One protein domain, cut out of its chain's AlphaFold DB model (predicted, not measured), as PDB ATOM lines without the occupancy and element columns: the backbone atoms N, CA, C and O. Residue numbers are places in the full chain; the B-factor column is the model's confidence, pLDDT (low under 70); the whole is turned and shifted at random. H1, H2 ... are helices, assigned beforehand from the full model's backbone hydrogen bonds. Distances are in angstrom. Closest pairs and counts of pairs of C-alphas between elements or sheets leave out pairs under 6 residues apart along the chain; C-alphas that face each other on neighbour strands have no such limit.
ATOM      1  N   ALA A  64     139.145 113.856 150.076       74.12
ATOM      2  CA  ALA A  64     139.791 114.741 151.042       74.12
ATOM      3  C   ALA A  64     141.319 114.834 150.848       74.12
ATOM      4  O   ALA A  64     141.878 115.929 150.782       74.12
ATOM      5  N   GLN A  65     142.013 113.708 150.655       79.62
ATOM      6  CA  GLN A  65     143.463 113.714 150.415       79.62
ATOM      7  C   GLN A  65     143.835 114.386 149.086       79.62
ATOM      8  O   GLN A  65     144.851 115.080 148.990       79.62
ATOM      9  N   ARG A  66     142.999 114.227 148.052       81.19
ATOM     10  CA  ARG A  66     143.183 114.942 146.781       81.19
ATOM     11  C   ARG A  66     142.992 116.448 146.947       81.19
ATOM     12  O   ARG A  66     143.777 117.199 146.366       81.19
ATOM     13  N   PHE A  67     142.036 116.897 147.764       86.88
ATOM     14  CA  PHE A  67     141.876 118.320 148.076       86.88
ATOM     15  C   PHE A  67     143.141 118.918 148.708       86.88
ATOM     16  O   PHE A  67     143.609 119.957 148.253       86.88
ATOM     17  N   LEU A  68     143.761 118.233 149.675       85.06
ATOM     18  CA  LEU A  68     144.999 118.708 150.317       85.06
ATOM     19  C   LEU A  68     146.175 118.844 149.335       85.06
ATOM     20  O   LEU A  68     147.059 119.678 149.522       85.06
ATOM     21  N   SER A  69     146.178 118.052 148.257       81.94
ATOM     22  CA  SER A  69     147.142 118.206 147.160       81.94
ATOM     23  C   SER A  69     146.807 119.362 146.206       81.94
ATOM     24  O   SER A  69     147.694 119.859 145.518       81.94
ATOM     25  N   TYR A  70     145.543 119.790 146.158       86.88
ATOM     26  CA  TYR A  70     145.071 120.911 145.345       86.88
ATOM     27  C   TYR A  70     145.282 122.258 146.043       86.88
ATOM     28  O   TYR A  70     145.738 123.206 145.407       86.88
ATOM     29  N   GLN A  71     144.963 122.339 147.335       89.31
ATOM     30  CA  GLN A  71     145.056 123.560 148.122       89.31
ATOM     31  C   GLN A  71     145.577 123.247 149.522       89.31
ATOM     32  O   GLN A  71     144.942 122.526 150.288       89.31
ATOM     33  N   ASP A  72     146.715 123.842 149.877       89.19
ATOM     34  CA  ASP A  72     147.228 123.756 151.237       89.19
ATOM     35  C   ASP A  72     146.445 124.709 152.162       89.19
ATOM     36  O   ASP A  72     146.426 125.927 151.914       89.19
ATOM     37  N   PRO A  73     145.815 124.199 153.236       91.50
ATOM     38  CA  PRO A  73     145.104 125.019 154.211       91.50
ATOM     39  C   PRO A  73     146.019 126.022 154.927       91.50
ATOM     40  O   PRO A  73     145.553 127.105 155.287       91.50
ATOM     41  N   ALA A  74     147.316 125.728 155.092       92.38
ATOM     42  CA  ALA A  74     148.245 126.663 155.726       92.38
ATOM     43  C   ALA A  74     148.412 127.946 154.894       92.38
ATOM     44  O   ALA A  74     148.519 129.032 155.456       92.38
ATOM     45  N   GLN A  75     148.348 127.860 153.561       92.38
ATOM     46  CA  GLN A  75     148.424 129.047 152.699       92.38
ATOM     47  C   GLN A  75     147.184 129.932 152.835       92.38
ATOM     48  O   GLN A  75     147.308 131.155 152.884       92.38
ATOM     49  N   ILE A  76     145.993 129.334 152.969       93.00
ATOM     50  CA  ILE A  76     144.760 130.086 153.249       93.00
ATOM     51  C   ILE A  76     144.874 130.786 154.608       93.00
ATOM     52  O   ILE A  76     144.558 131.970 154.728       93.00
ATOM     53  N   TYR A  77     145.359 130.064 155.623       94.50
ATOM     54  CA  TYR A  77     145.583 130.605 156.962       94.50
ATOM     55  C   TYR A  77     146.545 131.798 156.940       94.50
ATOM     56  O   TYR A  77     146.211 132.864 157.461       94.50
ATOM     57  N   ILE A  78     147.705 131.653 156.294       94.00
ATOM     58  CA  ILE A  78     148.714 132.711 156.179       94.00
ATOM     59  C   ILE A  78     148.134 133.920 155.444       94.00
ATOM     60  O   ILE A  78     148.239 135.049 155.927       94.00
ATOM     61  N   TYR A  79     147.470 133.692 154.308       93.38
ATOM     62  CA  TYR A  79     146.822 134.754 153.549       93.38
ATOM     63  C   TYR A  79     145.824 135.534 154.411       93.38
ATOM     64  O   TYR A  79     145.898 136.761 154.483       93.38
ATOM     65  N   CYS A  80     144.916 134.842 155.096       94.81
ATOM     66  CA  CYS A  80     143.897 135.490 155.912       94.81
ATOM     67  C   CYS A  80     144.475 136.198 157.139       94.81
ATOM     68  O   CYS A  80     144.005 137.282 157.477       94.81
ATOM     69  N   SER A  81     145.523 135.642 157.746       94.81
ATOM     70  CA  SER A  81     146.219 136.264 158.877       94.81
ATOM     71  C   SER A  81     146.923 137.567 158.487       94.81
ATOM     72  O   SER A  81     146.982 138.492 159.288       94.81
ATOM     73  N   LEU A  82     147.425 137.664 157.251       92.31
ATOM     74  CA  LEU A  82     148.076 138.875 156.739       92.31
ATOM     75  C   LEU A  82     147.089 139.945 156.254       92.31
ATOM     76  O   LEU A  82     147.404 141.131 156.294       92.31
ATOM     77  N   ASN A  83     145.925 139.540 155.738       91.25
ATOM     78  CA  ASN A  83     145.048 140.429 154.965       91.25
ATOM     79  C   ASN A  83     143.723 140.779 155.663       91.25
ATOM     80  O   ASN A  83     142.970 141.600 155.141       91.25
ATOM     81  N   SER A  84     143.405 140.175 156.813       93.00
ATOM     82  CA  SER A  84     142.132 140.394 157.511       93.00
ATOM     83  C   SER A  84     142.316 140.569 159.016       93.00
ATOM     84  O   SER A  84     143.031 139.809 159.658       93.00
ATOM     85  N   LYS A  85     141.582 141.524 159.603       92.00
ATOM     86  CA  LYS A  85     141.451 141.648 161.066       92.00
ATOM     87  C   LYS A  85     140.634 140.497 161.667       92.00
ATOM     88  O   LYS A  85     140.930 140.049 162.766       92.00
ATOM     89  N   ALA A  86     139.627 140.016 160.934       94.75
ATOM     90  CA  ALA A  86     138.837 138.830 161.265       94.75
ATOM     91  C   ALA A  86     139.368 137.646 160.442       94.75
ATOM     92  O   ALA A  86     138.843 137.314 159.370       94.75
ATOM     93  N   ALA A  87     140.517 137.115 160.862       94.50
ATOM     94  CA  ALA A  87     141.256 136.114 160.096       94.50
ATOM     95  C   ALA A  87     140.532 134.756 160.052       94.50
ATOM     96  O   ALA A  87     140.535 134.105 159.009       94.50
ATOM     97  N   ASP A  88     139.831 134.393 161.125       96.06
ATOM     98  CA  ASP A  88     138.982 133.199 161.233       96.06
ATOM     99  C   ASP A  88     137.845 133.199 160.199       96.06
ATOM    100  O   ASP A  88     137.678 132.261 159.422       96.06
ATOM    101  N   THR A  89     137.123 134.312 160.103       96.44
ATOM    102  CA  THR A  89     135.999 134.503 159.190       96.44
ATOM    103  C   THR A  89     136.488 134.532 157.744       96.44
ATOM    104  O   THR A  89     135.872 133.931 156.858       96.44
ATOM    105  N   CYS A  90     137.626 135.193 157.492       96.00
ATOM    106  CA  CYS A  90     138.295 135.149 156.192       96.00
ATOM    107  C   CYS A  90     138.633 133.710 155.804       96.00
ATOM    108  O   CYS A  90     138.339 133.295 154.682       96.00
ATOM    109  N   TYR A  91     139.209 132.948 156.733       96.00
ATOM    110  CA  TYR A  91     139.644 131.585 156.488       96.00
ATOM    111  C   TYR A  91     138.472 130.672 156.156       96.00
ATOM    112  O   TYR A  91     138.483 130.044 155.101       96.00
ATOM    113  N   SER A  92     137.416 130.665 156.976       95.38
ATOM    114  CA  SER A  92     136.229 129.842 156.717       95.38
ATOM    115  C   SER A  92     135.595 130.164 155.363       95.38
ATOM    116  O   SER A  92     135.148 129.261 154.657       95.38
ATOM    117  N   LYS A  93     135.583 131.442 154.962       95.06
ATOM    118  CA  LYS A  93     135.109 131.854 153.636       95.06
ATOM    119  C   LYS A  93     136.012 131.329 152.517       95.06
ATOM    120  O   LYS A  93     135.512 130.753 151.556       95.06
ATOM    121  N   GLN A  94     137.325 131.517 152.629       94.31
ATOM    122  CA  GLN A  94     138.283 131.096 151.602       94.31
ATOM    123  C   GLN A  94     138.395 129.571 151.481       94.31
ATOM    124  O   GLN A  94     138.549 129.064 150.370       94.31
ATOM    125  N   LEU A  95     138.258 128.838 152.588       94.81
ATOM    126  CA  LEU A  95     138.209 127.380 152.591       94.81
ATOM    127  C   LEU A  95     136.980 126.882 151.827       94.81
ATOM    128  O   LEU A  95     137.128 126.084 150.907       94.81
ATOM    129  N   LYS A  96     135.788 127.422 152.122       94.19
ATOM    130  CA  LYS A  96     134.557 127.092 151.382       94.19
ATOM    131  C   LYS A  96     134.687 127.395 149.889       94.19
ATOM    132  O   LYS A  96     134.383 126.537 149.071       94.19
ATOM    133  N   GLU A  97     135.201 128.574 149.529       93.94
ATOM    134  CA  GLU A  97     135.458 128.936 148.127       93.94
ATOM    135  C   GLU A  97     136.449 127.971 147.447       93.94
ATOM    136  O   GLU A  97     136.272 127.623 146.281       93.94
ATOM    137  N   SER A  98     137.487 127.529 148.162       93.19
ATOM    138  CA  SER A  98     138.476 126.572 147.651       93.19
ATOM    139  C   SER A  98     137.878 125.184 147.439       93.19
ATOM    140  O   SER A  98     138.147 124.559 146.415       93.19
ATOM    141  N   VAL A  99     137.044 124.720 148.372       93.25
ATOM    142  CA  VAL A  99     136.326 123.444 148.260       93.25
ATOM    143  C   VAL A  99     135.353 123.480 147.085       93.25
ATOM    144  O   VAL A  99     135.408 122.591 146.244       93.25
ATOM    145  N   SER A 100     134.542 124.534 146.939       93.38
ATOM    146  CA  SER A 100     133.617 124.651 145.802       93.38
ATOM    147  C   SER A 100     134.348 124.620 144.456       93.38
ATOM    148  O   SER A 100     133.957 123.877 143.561       93.38
ATOM    149  N   LYS A 101     135.472 125.341 144.325       91.75
ATOM    150  CA  LYS A 101     136.307 125.304 143.108       91.75
ATOM    151  C   LYS A 101     136.926 123.931 142.850       91.75
ATOM    152  O   LYS A 101     137.119 123.546 141.697       91.75
ATOM    153  N   TYR A 102     137.286 123.211 143.909       92.19
ATOM    154  CA  TYR A 102     137.767 121.842 143.794       92.19
ATOM    155  C   TYR A 102     136.654 120.923 143.269       92.19
ATOM    156  O   TYR A 102     136.881 120.203 142.298       92.19
ATOM    157  N   GLU A 103     135.450 120.996 143.839       92.38
ATOM    158  CA  GLU A 103     134.310 120.170 143.425       92.38
ATOM    159  C   GLU A 103     133.857 120.455 141.988       92.38
ATOM    160  O   GLU A 103     133.549 119.525 141.243       92.38
ATOM    161  N   GLU A 104     133.886 121.721 141.560       91.62
ATOM    162  CA  GLU A 104     133.627 122.117 140.168       91.62
ATOM    163  C   GLU A 104     134.608 121.462 139.185       91.62
ATOM    164  O   GLU A 104     134.239 121.127 138.059       91.62
ATOM    165  N   LYS A 105     135.867 121.274 139.597       88.44
ATOM    166  CA  LYS A 105     136.939 120.775 138.728       88.44
ATOM    167  C   LYS A 105     137.100 119.256 138.758       88.44
ATOM    168  O   LYS A 105     137.468 118.668 137.742       88.44
ATOM    169  N   PHE A 106     136.905 118.635 139.916       87.19
ATOM    170  CA  PHE A 106     137.239 117.227 140.154       87.19
ATOM    171  C   PHE A 106     136.029 116.358 140.513       87.19
ATOM    172  O   PHE A 106     136.187 115.150 140.685       87.19
ATOM    173  N   GLY A 107     134.834 116.950 140.572       88.94
ATOM    174  CA  GLY A 107     133.612 116.290 141.012       88.94
ATOM    175  C   GLY A 107     133.354 116.492 142.504       88.94
ATOM    176  O   GLY A 107     134.261 116.798 143.279       88.94
ATOM    177  N   LYS A 108     132.087 116.329 142.897       89.38
ATOM    178  CA  LYS A 108     131.643 116.508 144.284       89.38
ATOM    179  C   LYS A 108     132.333 115.522 145.220       89.38
ATOM    180  O   LYS A 108     132.517 114.356 144.866       89.38
ATOM    181  N   LEU A 109     132.669 115.995 146.412       87.75
ATOM    182  CA  LEU A 109     133.107 115.126 147.494       87.75
ATOM    183  C   LEU A 109     131.902 114.351 148.034       87.75
ATOM    184  O   LEU A 109     130.774 114.854 148.040       87.75
ATOM    185  N   ASP A 110     132.136 113.123 148.500       89.19
ATOM    186  CA  ASP A 110     131.127 112.449 149.313       89.19
ATOM    187  C   ASP A 110     130.843 113.284 150.570       89.19
ATOM    188  O   ASP A 110     131.730 113.959 151.097       89.19
ATOM    189  N   ARG A 111     129.608 113.239 151.075       87.69
ATOM    190  CA  ARG A 111     129.208 114.035 152.245       87.69
ATOM    191  C   ARG A 111     130.064 113.718 153.476       87.69
ATOM    192  O   ARG A 111     130.356 114.621 154.259       87.69
ATOM    193  N   THR A 112     130.465 112.461 153.641       86.19
ATOM    194  CA  THR A 112     131.311 112.006 154.755       86.19
ATOM    195  C   THR A 112     132.736 112.531 154.612       86.19
ATOM    196  O   THR A 112     133.304 113.037 155.583       86.19
ATOM    197  N   ASP A 113     133.283 112.475 153.393       85.31
ATOM    198  CA  ASP A 113     134.604 113.020 153.056       85.31
ATOM    199  C   ASP A 113     134.638 114.539 153.256       85.31
ATOM    200  O   ASP A 113     135.603 115.069 153.803       85.31
ATOM    201  N   LEU A 114     133.580 115.243 152.843       88.44
ATOM    202  CA  LEU A 114     133.469 116.690 152.987       88.44
ATOM    203  C   LEU A 114     133.415 117.114 154.457       88.44
ATOM    204  O   LEU A 114     134.132 118.031 154.845       88.44
ATOM    205  N   ASN A 115     132.583 116.462 155.272       87.69
ATOM    206  CA  ASN A 115     132.477 116.796 156.692       87.69
ATOM    207  C   ASN A 115     133.801 116.534 157.418       87.69
ATOM    208  O   ASN A 115     134.315 117.437 158.069       87.69
ATOM    209  N   SER A 116     134.396 115.353 157.217       85.50
ATOM    210  CA  SER A 116     135.700 115.012 157.806       85.50
ATOM    211  C   SER A 116     136.783 116.012 157.395       85.50
ATOM    212  O   SER A 116     137.552 116.472 158.231       85.50
ATOM    213  N   LEU A 117     136.809 116.407 156.116       87.81
ATOM    214  CA  LEU A 117     137.740 117.416 155.617       87.81
ATOM    215  C   LEU A 117     137.539 118.771 156.308       87.81
ATOM    216  O   LEU A 117     138.514 119.423 156.663       87.81
ATOM    217  N   LEU A 118     136.296 119.226 156.469       89.88
ATOM    218  CA  LEU A 118     136.013 120.520 157.097       89.88
ATOM    219  C   LEU A 118     136.346 120.527 158.594       89.88
ATOM    220  O   LEU A 118     136.810 121.557 159.082       89.88
ATOM    221  N   ASP A 119     136.164 119.400 159.282       87.31
ATOM    222  CA  ASP A 119     136.533 119.236 160.691       87.31
ATOM    223  C   ASP A 119     138.065 119.214 160.865       87.31
ATOM    224  O   ASP A 119     138.615 119.911 161.717       87.31
ATOM    225  N   GLU A 120     138.792 118.482 160.012       85.75
ATOM    226  CA  GLU A 120     140.265 118.460 160.023       85.75
ATOM    227  C   GLU A 120     140.880 119.822 159.670       85.75
ATOM    228  O   GLU A 120     141.957 120.181 160.155       85.75
ATOM    229  N   LEU A 121     140.199 120.580 158.810       91.12
ATOM    230  CA  LEU A 121     140.632 121.888 158.333       91.12
ATOM    231  C   LEU A 121     139.993 123.042 159.098       91.12
ATOM    232  O   LEU A 121     139.937 124.164 158.595       91.12
ATOM    233  N   GLU A 122     139.532 122.804 160.324       92.12
ATOM    234  CA  GLU A 122     139.046 123.879 161.173       92.12
ATOM    235  C   GLU A 122     140.153 124.921 161.423       92.12
ATOM    236  O   GLU A 122     141.341 124.606 161.565       92.12
ATOM    237  N   TRP A 123     139.762 126.196 161.508       92.62
ATOM    238  CA  TRP A 123     140.684 127.311 161.734       92.62
ATOM    239  C   TRP A 123     141.612 127.079 162.931       92.62
ATOM    240  O   TRP A 123     142.813 127.332 162.839       92.62
ATOM    241  N   SER A 124     141.060 126.608 164.052       93.75
ATOM    242  CA  SER A 124     141.796 126.367 165.296       93.75
ATOM    243  C   SER A 124     142.919 125.338 165.106       93.75
ATOM    244  O   SER A 124     144.058 125.579 165.521       93.75
ATOM    245  N   MET A 125     142.623 124.245 164.398       92.12
ATOM    246  CA  MET A 125     143.554 123.165 164.083       92.12
ATOM    247  C   MET A 125     144.678 123.651 163.169       92.12
ATOM    248  O   MET A 125     145.859 123.539 163.510       92.12
TER     249      MET A 125
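What this domain is: This is residues 64 to 125 of the 215 residues of an uncharacterized protein of Halobacteriovoraceae bacterium (UniProt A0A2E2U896). The long helix H3 makes the longest axis; H2 packs on its residues 87 to 95 as a helical hairpin, H1 crosses it at residues 99 to 102, and H4 folds back from its end. The printed part has 62 residues with four named helices, H1 to H4 in order, and no named strand: all helix. It is compact, with a radius of gyration of the C-alphas of 11.4 A, and elongated, spanning 33 by 20 by 16 A.

How they stand to each other: H1, residues 64 to 70, touches H4, residues 111 to 120, at a steep tilt of 65 degrees; their closest C-alphas, Ala 64 and Leu 117, are 5.7 A apart. H2, residues 73 to 83, and H3, residues 87 to 106, touch as a hairpin, opposite ways at 45 degrees, closest at the C-alphas of Cys 80 and Ala 87, 5.0 A. H1 and H3 only just touch, with 3 pairs of C-alphas within 8 A, closest at Phe 67 and Tyr 102, 6.9 A. H2 and H4 are apart. In the four helices every O i to N i+4 pair is within hydrogen-bond range.

Where its parts are: H1 begins at C-alpha 64 (139.791, 114.741, 151.042) and measures 9.9 A, H2 15.4 A, H3 27.8 A and H4 14.2 A, ending at C-alpha 120 (140.265, 118.460, 160.023).

The domain as a whole: The C-alphas farthest apart, Lys 85 and Gly 107, are 33.3 A apart. The printed part has no cut, its three links are tight, and no printed residue is under pLDDT 70.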